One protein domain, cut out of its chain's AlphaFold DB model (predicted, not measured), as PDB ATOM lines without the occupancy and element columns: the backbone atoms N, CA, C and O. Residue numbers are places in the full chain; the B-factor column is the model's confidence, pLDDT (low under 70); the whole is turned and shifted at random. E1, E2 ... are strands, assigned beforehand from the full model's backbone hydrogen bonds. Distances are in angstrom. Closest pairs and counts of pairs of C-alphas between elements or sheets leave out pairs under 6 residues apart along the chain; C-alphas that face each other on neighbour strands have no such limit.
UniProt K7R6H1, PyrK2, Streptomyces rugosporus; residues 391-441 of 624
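AT A GLANCE: This is residues 391 to 441 of the 624 residues of the protein "PyrK2" of Streptomyces rugosporus (UniProt K7R6H1). Picture one strongly twisted antiparallel sheet of four strands, wound so far that its two edge strands cross each other's direction, with no named helix to cover it. E3, the longest strand, bends sharply partway along, and a long loop, residues 395 to 405, joins E1 to E2 beyond one end of that hairpin. The printed part has 51 residues; E1, E2, E3 and E4 follow one another along the chain and stand in that same order across the sheet, and the class is all strand. The whole is compact, with a radius of gyration of the C-alphas of 10.3 A, and rounded, spanning 27 by 26 by 18 A.

HOW THE PARTS SIT: Begin at the inner strands, E2 at residues 406 to 412 and E3 at residues 419 to 427. They form an antiparallel hairpin at 131 degrees; the C-alphas of His 408 and Leu 424 face each other at 4.7 A, and N 409 and O 423 are within hydrogen-bond range at 2.9 A. Look at residue 422, where E3 bends by 94 degrees. Next to E3 find the edge strand E4, residues 433 to 438, its antiparallel hairpin partner at 123 degrees; C-alphas 423 and 438 face each other at 4.4 A, and N 426 and O 434 are 2.9 A apart, within hydrogen-bond range. Next to E2 find the other edge strand, E1, residues 391 to 394, again an antiparallel hairpin, at 143 degrees; C-alphas 393 and 409 face each other at 4.7 A, and N 408 and O 394 are within hydrogen-bond range at 2.7 A. E1 and E4 are apart. The four strands make a meander, each the antiparallel neighbour of the one before, and from edge to edge their lines turn by 124 degrees.

IN THESE COORDINATES: Find C-alpha 406 at (44.660, 33.343, 17.600); from there E2 runs 18.9 A to C-alpha 412 at (45.321, 21.025, 3.265). E3 covers 17.2 A from C-alpha 419 to C-alpha 427, and E4 covers 14.1 A, ending with C-alpha 438 at (47.009, 22.550, 21.828). E1, four residues, starts at C-alpha 391, (47.546, 26.547, 5.879), and is 9.6 A long.

THE WHOLE: The two C-alphas farthest apart, those of Ala 415 and Ser 441, are 30.7 A from each other. The printed part has no cut. The link from E1 to E2 is long, with 11 residues; that from E2 to E3 is short, with 6, and that from E3 to E4 is tight, with 5. The mean pLDDT of the printed part is 87.0, and no printed residue is under 70.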
ATOM      1  N   ALA A 391      47.890  26.394   4.477       93.19
ATOM      2  CA  ALA A 391      47.546  26.547   5.879       93.19
ATOM      3  C   ALA A 391      46.457  27.594   6.071       93.19
ATOM      4  O   ALA A 391      46.328  28.556   5.310       93.19
ATOM      5  N   TYR A 392      45.682  27.400   7.128       91.69
ATOM      6  CA  TYR A 392      44.627  28.306   7.542       91.69
ATOM      7  C   TYR A 392      44.645  28.426   9.058       91.69
ATOM      8  O   TYR A 392      44.787  27.427   9.761       91.69
ATOM      9  N   VAL A 393      44.469  29.643   9.562       91.94
ATOM     10  CA  VAL A 393      44.200  29.885  10.980       91.94
ATOM     11  C   VAL A 393      42.754  30.342  11.057       91.94
ATOM     12  O   VAL A 393      42.413  31.405  10.539       91.94
ATOM     13  N   LEU A 394      41.892  29.494  11.614       89.75
ATOM     14  CA  LEU A 394      40.443  29.670  11.583       89.75
ATOM     15  C   LEU A 394      39.887  29.927  12.982       89.75
ATOM     16  O   LEU A 394      40.370  29.371  13.964       89.75
ATOM     17  N   ASP A 395      38.840  30.728  13.089       85.31
ATOM     18  CA  ASP A 395      38.076  30.826  14.326       85.31
ATOM     19  C   ASP A 395      37.192  29.582  14.552       85.31
ATOM     20  O   ASP A 395      37.199  28.614  13.787       85.31
ATOM     21  N   THR A 396      36.399  29.598  15.623       80.62
ATOM     22  CA  THR A 396      35.469  28.508  15.954       80.62
ATOM     23  C   THR A 396      34.304  28.364  14.968       80.62
ATOM     24  O   THR A 396      33.658  27.321  14.963       80.62
ATOM     25  N   ALA A 397      34.026  29.387  14.154       77.56
ATOM     26  CA  ALA A 397      33.016  29.357  13.096       77.56
ATOM     27  C   ALA A 397      33.588  28.853  11.754       77.56
ATOM     28  O   ALA A 397      32.838  28.652  10.801       77.56
ATOM     29  N   GLY A 398      34.902  28.614  11.673       82.12
ATOM     30  CA  GLY A 398      35.586  28.166  10.462       82.12
ATOM     31  C   GLY A 398      35.989  29.300   9.514       82.12
ATOM     32  O   GLY A 398      36.422  29.019   8.398       82.12
ATOM     33  N   ALA A 399      35.875  30.561   9.938       83.44
ATOM     34  CA  ALA A 399      36.313  31.712   9.160       83.44
ATOM     35  C   ALA A 399      37.792  32.021   9.425       83.44
ATOM     36  O   ALA A 399      38.279  31.892  10.548       83.44
ATOM     37  N   GLU A 400      38.518  32.443   8.389       85.69
ATOM     38  CA  GLU A 400      39.931  32.789   8.521       85.69
ATOM     39  C   GLU A 400      40.118  34.041   9.382       85.69
ATOM     40  O   GLU A 400      39.470  35.071   9.170       85.69
ATOM     41  N   VAL A 401      41.027  33.957  10.355       86.12
ATOM     42  CA  VAL A 401      41.324  35.081  11.240       86.12
ATOM     43  C   VAL A 401      42.413  35.987  10.643       86.12
ATOM     44  O   VAL A 401      43.294  35.531   9.905       86.12
ATOM     45  N   PRO A 402      42.394  37.296  10.951       84.56
ATOM     46  CA  PRO A 402      43.450  38.208  10.527       84.56
ATOM     47  C   PRO A 402      44.834  37.836  11.098       84.56
ATOM     48  O   PRO A 402      44.924  37.212  12.157       84.56
ATOM     49  N   PRO A 403      45.941  38.301  10.479       85.06
ATOM     50  CA  PRO A 403      47.266  38.190  11.085       85.06
ATOM     51  C   PRO A 403      47.307  38.813  12.488       85.06
ATOM     52  O   PRO A 403      46.821  39.929  12.699       85.06
ATOM     53  N   GLY A 404      47.931  38.115  13.431       82.00
ATOM     54  CA  GLY A 404      48.006  38.507  14.837       82.00
ATOM     55  C   GLY A 404      46.897  37.932  15.726       82.00
ATOM     56  O   GLY A 404      47.019  38.006  16.946       82.00
ATOM     57  N   VAL A 405      45.852  37.339  15.143       84.62
ATOM     58  CA  VAL A 405      44.726  36.750  15.879       84.62
ATOM     59  C   VAL A 405      44.954  35.256  16.078       84.62
ATOM     60  O   VAL A 405      45.490  34.579  15.200       84.62
ATOM     61  N   ILE A 406      44.571  34.760  17.252       86.94
ATOM     62  CA  ILE A 406      44.660  33.343  17.600       86.94
ATOM     63  C   ILE A 406      43.497  32.593  16.949       86.94
ATOM     64  O   ILE A 406      42.350  33.022  17.048       86.94
ATOM     65  N   GLY A 407      43.784  31.450  16.338       88.69
ATOM     66  CA  GLY A 407      42.767  30.531  15.840       88.69
ATOM     67  C   GLY A 407      43.282  29.098  15.738       88.69
ATOM     68  O   GLY A 407      44.434  28.806  16.050       88.69
ATOM     69  N   HIS A 408      42.411  28.197  15.306       92.62
ATOM     70  CA  HIS A 408      42.711  26.798  15.048       92.62
ATOM     71  C   HIS A 408      43.479  26.642  13.737       92.62
ATOM     72  O   HIS A 408      42.987  27.037  12.675       92.62
ATOM     73  N   LEU A 409      44.652  26.018  13.805       94.75
ATOM     74  CA  LEU A 409      45.426  25.662  12.625       94.75
ATOM     75  C   LEU A 409      44.742  24.518  11.860       94.75
ATOM     76  O   LEU A 409      44.315  23.505  12.426       94.75
ATOM     77  N   ARG A 410      44.635  24.696  10.543       94.31
ATOM     78  CA  ARG A 410      44.201  23.682   9.583       94.31
ATOM     79  C   ARG A 410      45.199  23.605   8.440       94.31
ATOM     80  O   ARG A 410      45.701  24.638   7.999       94.31
ATOM     81  N   LEU A 411      45.419  22.398   7.929       93.00
ATOM     82  CA  LEU A 411      46.312  22.134   6.799       93.00
ATOM     83  C   LEU A 411      45.568  21.385   5.693       93.00
ATOM     84  O   LEU A 411      44.710  20.550   5.985       93.00
ATOM     85  N   ALA A 412      45.896  21.677   4.439       90.81
ATOM     86  CA  ALA A 412      45.321  21.025   3.265       90.81
ATOM     87  C   ALA A 412      46.373  20.852   2.164       90.81
ATOM     88  O   ALA A 412      47.166  21.768   1.934       90.81
ATOM     89  N   GLY A 413      46.328  19.737   1.434       86.00
ATOM     90  CA  GLY A 413      46.930  19.652   0.107       86.00
ATOM     91  C   GLY A 413      46.143  20.454  -0.943       86.00
ATOM     92  O   GLY A 413      45.107  21.072  -0.647       86.00
ATOM     93  N   PRO A 414      46.599  20.472  -2.204       73.06
ATOM     94  CA  PRO A 414      45.912  21.179  -3.276       73.06
ATOM     95  C   PRO A 414      44.550  20.526  -3.538       73.06
ATOM     96  O   PRO A 414      44.464  19.319  -3.721       73.06
ATOM     97  N   ALA A 415      43.487  21.332  -3.577       72.19
ATOM     98  CA  ALA A 415      42.101  20.873  -3.765       72.19
ATOM     99  C   ALA A 415      41.561  19.913  -2.677       72.19
ATOM    100  O   ALA A 415      40.490  19.332  -2.854       72.19
ATOM    101  N   GLU A 416      42.240  19.796  -1.533       82.62
ATOM    102  CA  GLU A 416      41.764  19.026  -0.383       82.62
ATOM    103  C   GLU A 416      40.932  19.877   0.586       82.62
ATOM    104  O   GLU A 416      41.043  21.104   0.651       82.62
ATOM    105  N   THR A 417      40.103  19.207   1.389       85.50
ATOM    106  CA  THR A 417      39.424  19.855   2.518       85.50
ATOM    107  C   THR A 417      40.411  20.031   3.679       85.50
ATOM    108  O   THR A 417      41.049  19.049   4.061       85.50
ATOM    109  N   PRO A 418      40.517  21.225   4.295       89.31
ATOM    110  CA  PRO A 418      41.444  21.448   5.402       89.31
ATOM    111  C   PRO A 418      41.178  20.548   6.613       89.31
ATOM    112  O   PRO A 418      40.103  20.562   7.220       89.31
ATOM    113  N   ARG A 419      42.202  19.796   7.011       91.00
ATOM    114  CA  ARG A 419      42.183  18.888   8.159       91.00
ATOM    115  C   ARG A 419      42.493  19.638   9.455       91.00
ATOM    116  O   ARG A 419      43.292  20.573   9.468       91.00
ATOM    117  N   ALA A 420      41.869  19.221  10.555       90.25
ATOM    118  CA  ALA A 420      42.197  19.710  11.894       90.25
ATOM    119  C   ALA A 420      43.571  19.210  12.358       90.25
ATOM    120  O   ALA A 420      43.805  18.004  12.312       90.25
ATOM    121  N   THR A 421      44.434  20.103  12.856       90.56
ATOM    122  CA  THR A 421      45.661  19.685  13.567       90.56
ATOM    123  C   THR A 421      45.415  19.525  15.075       90.56
ATOM    124  O   THR A 421      45.998  18.664  15.729       90.56
ATOM    125  N   GLY A 422      44.464  20.297  15.619       90.00
ATOM    126  CA  GLY A 422      44.211  20.396  17.063       90.00
ATOM    127  C   GLY A 422      44.990  21.533  17.735       90.00
ATOM    128  O   GLY A 422      44.789  21.790  18.922       90.00
ATOM    129  N   ASP A 423      45.823  22.245  16.976       91.38
ATOM    130  CA  ASP A 423      46.690  23.309  17.475       91.38
ATOM    131  C   ASP A 423      46.026  24.680  17.385       91.38
ATOM    132  O   ASP A 423      45.283  24.993  16.447       91.38
ATOM    133  N   LEU A 424      46.325  25.513  18.377       90.38
ATOM    134  CA  LEU A 424      46.103  26.945  18.334       90.38
ATOM    135  C   LEU A 424      47.365  27.624  17.828       90.38
ATOM    136  O   LEU A 424      48.476  27.379  18.305       90.38
ATOM    137  N   ALA A 425      47.172  28.517  16.872       92.31
ATOM    138  CA  ALA A 425      48.249  29.221  16.220       92.31
ATOM    139  C   ALA A 425      47.870  30.674  15.957       92.31
ATOM    140  O   ALA A 425      46.703  31.070  15.995       92.31
ATOM    141  N   ARG A 426      48.891  31.465  15.651       90.31
ATOM    142  CA  ARG A 426      48.759  32.837  15.186       90.31
ATOM    143  C   ARG A 426      49.608  33.011  13.941       90.31
ATOM    144  O   ARG A 426      50.794  32.698  13.941       90.31
ATOM    145  N   ARG A 427      49.007  33.560  12.888       91.81
ATOM    146  CA  ARG A 427      49.740  33.918  11.671       91.81
ATOM    147  C   ARG A 427      50.339  35.316  11.796       91.81
ATOM    148  O   ARG A 427      49.653  36.258  12.199       91.81
ATOM    149  N   HIS A 428      51.600  35.459  11.415       88.12
ATOM    150  CA  HIS A 428      52.320  36.723  11.298       88.12
ATOM    151  C   HIS A 428      51.968  37.436   9.982       88.12
ATOM    152  O   HIS A 428      51.223  36.926   9.146       88.12
ATOM    153  N   GLN A 429      52.432  38.672   9.792       82.50
ATOM    154  CA  GLN A 429      52.109  39.425   8.570       82.50
ATOM    155  C   GLN A 429      52.772  38.853   7.314       82.50
ATOM    156  O   GLN A 429      52.200  38.949   6.232       82.50
ATOM    157  N   ASP A 430      53.962  38.282   7.466       84.56
ATOM    158  CA  ASP A 430      54.735  37.636   6.403       84.56
ATOM    159  C   ASP A 430      54.222  36.231   6.049       84.56
ATOM    160  O   ASP A 430      54.718  35.614   5.112       84.56
ATOM    161  N   GLY A 431      53.209  35.738   6.767       88.06
ATOM    162  CA  GLY A 431      52.649  34.406   6.581       88.06
ATOM    163  C   GLY A 431      53.233  33.347   7.509       88.06
ATOM    164  O   GLY A 431      52.691  32.247   7.550       88.06
ATOM    165  N   ALA A 432      54.274  33.647   8.287       91.06
ATOM    166  CA  ALA A 432      54.814  32.666   9.215       91.06
ATOM    167  C   ALA A 432      53.798  32.323  10.315       91.06
ATOM    168  O   ALA A 432      53.061  33.179  10.814       91.06
ATOM    169  N   VAL A 433      53.749  31.053  10.699       93.56
ATOM    170  CA  VAL A 433      52.856  30.536  11.732       93.56
ATOM    171  C   VAL A 433      53.629  30.351  13.027       93.56
ATOM    172  O   VAL A 433      54.656  29.675  13.075       93.56
ATOM    173  N   GLU A 434      53.097  30.934  14.092       91.31
ATOM    174  CA  GLU A 434      53.532  30.727  15.467       91.31
ATOM    175  C   GLU A 434      52.561  29.772  16.161       91.31
ATOM    176  O   GLU A 434      51.351  30.022  16.185       91.31
ATOM    177  N   LEU A 435      53.085  28.687  16.731       89.44
ATOM    178  CA  LEU A 435      52.298  27.745  17.524       89.44
ATOM    179  C   LEU A 435      52.180  28.245  18.961       89.44
ATOM    180  O   LEU A 435      53.164  28.638  19.588       89.44
ATOM    181  N   LEU A 436      50.964  28.202  19.493       84.56
ATOM    182  CA  LEU A 436      50.671  28.641  20.857       84.56
ATOM    183  C   LEU A 436      50.436  27.469  21.807       84.56
ATOM    184  O   LEU A 436      50.571  27.629  23.018       84.56
ATOM    185  N   GLY A 437      50.111  26.300  21.258       83.56
ATOM    186  CA  GLY A 437      49.855  25.073  21.994       83.56
ATOM    187  C   GLY A 437      48.591  24.388  21.495       83.56
ATOM    188  O   GLY A 437      47.978  24.798  20.511       83.56
ATOM    189  N   ARG A 438      48.183  23.336  22.194       84.81
ATOM    190  CA  ARG A 438      47.009  22.550  21.828       84.81
ATOM    191  C   ARG A 438      45.720  23.202  22.317       84.81
ATOM    192  O   ARG A 438      45.652  23.689  23.445       84.81
ATOM    193  N   ALA A 439      44.671  23.157  21.496       83.25
ATOM    194  CA  ALA A 439      43.354  23.668  21.875       83.25
ATOM    195  C   ALA A 439      42.742  22.890  23.056       83.25
ATOM    196  O   ALA A 439      42.083  23.482  23.907       83.25
ATOM    197  N   ASP A 440      42.992  21.579  23.120       82.06
ATOM    198  CA  ASP A 440      42.533  20.679  24.190       82.06
ATOM    199  C   ASP A 440      43.238  20.915  25.542       82.06
ATOM    200  O   ASP A 440      42.730  20.493  26.577       82.06
ATOM    201  N   SER A 441      44.365  21.633  25.542       80.44
ATOM    202  CA  SER A 441      45.162  21.948  26.732       80.44
ATOM    203  C   SER A 441      44.847  23.331  27.316       80.44
ATOM    204  O   SER A 441      45.439  23.734  28.317       80.44
TER     205      SER A 441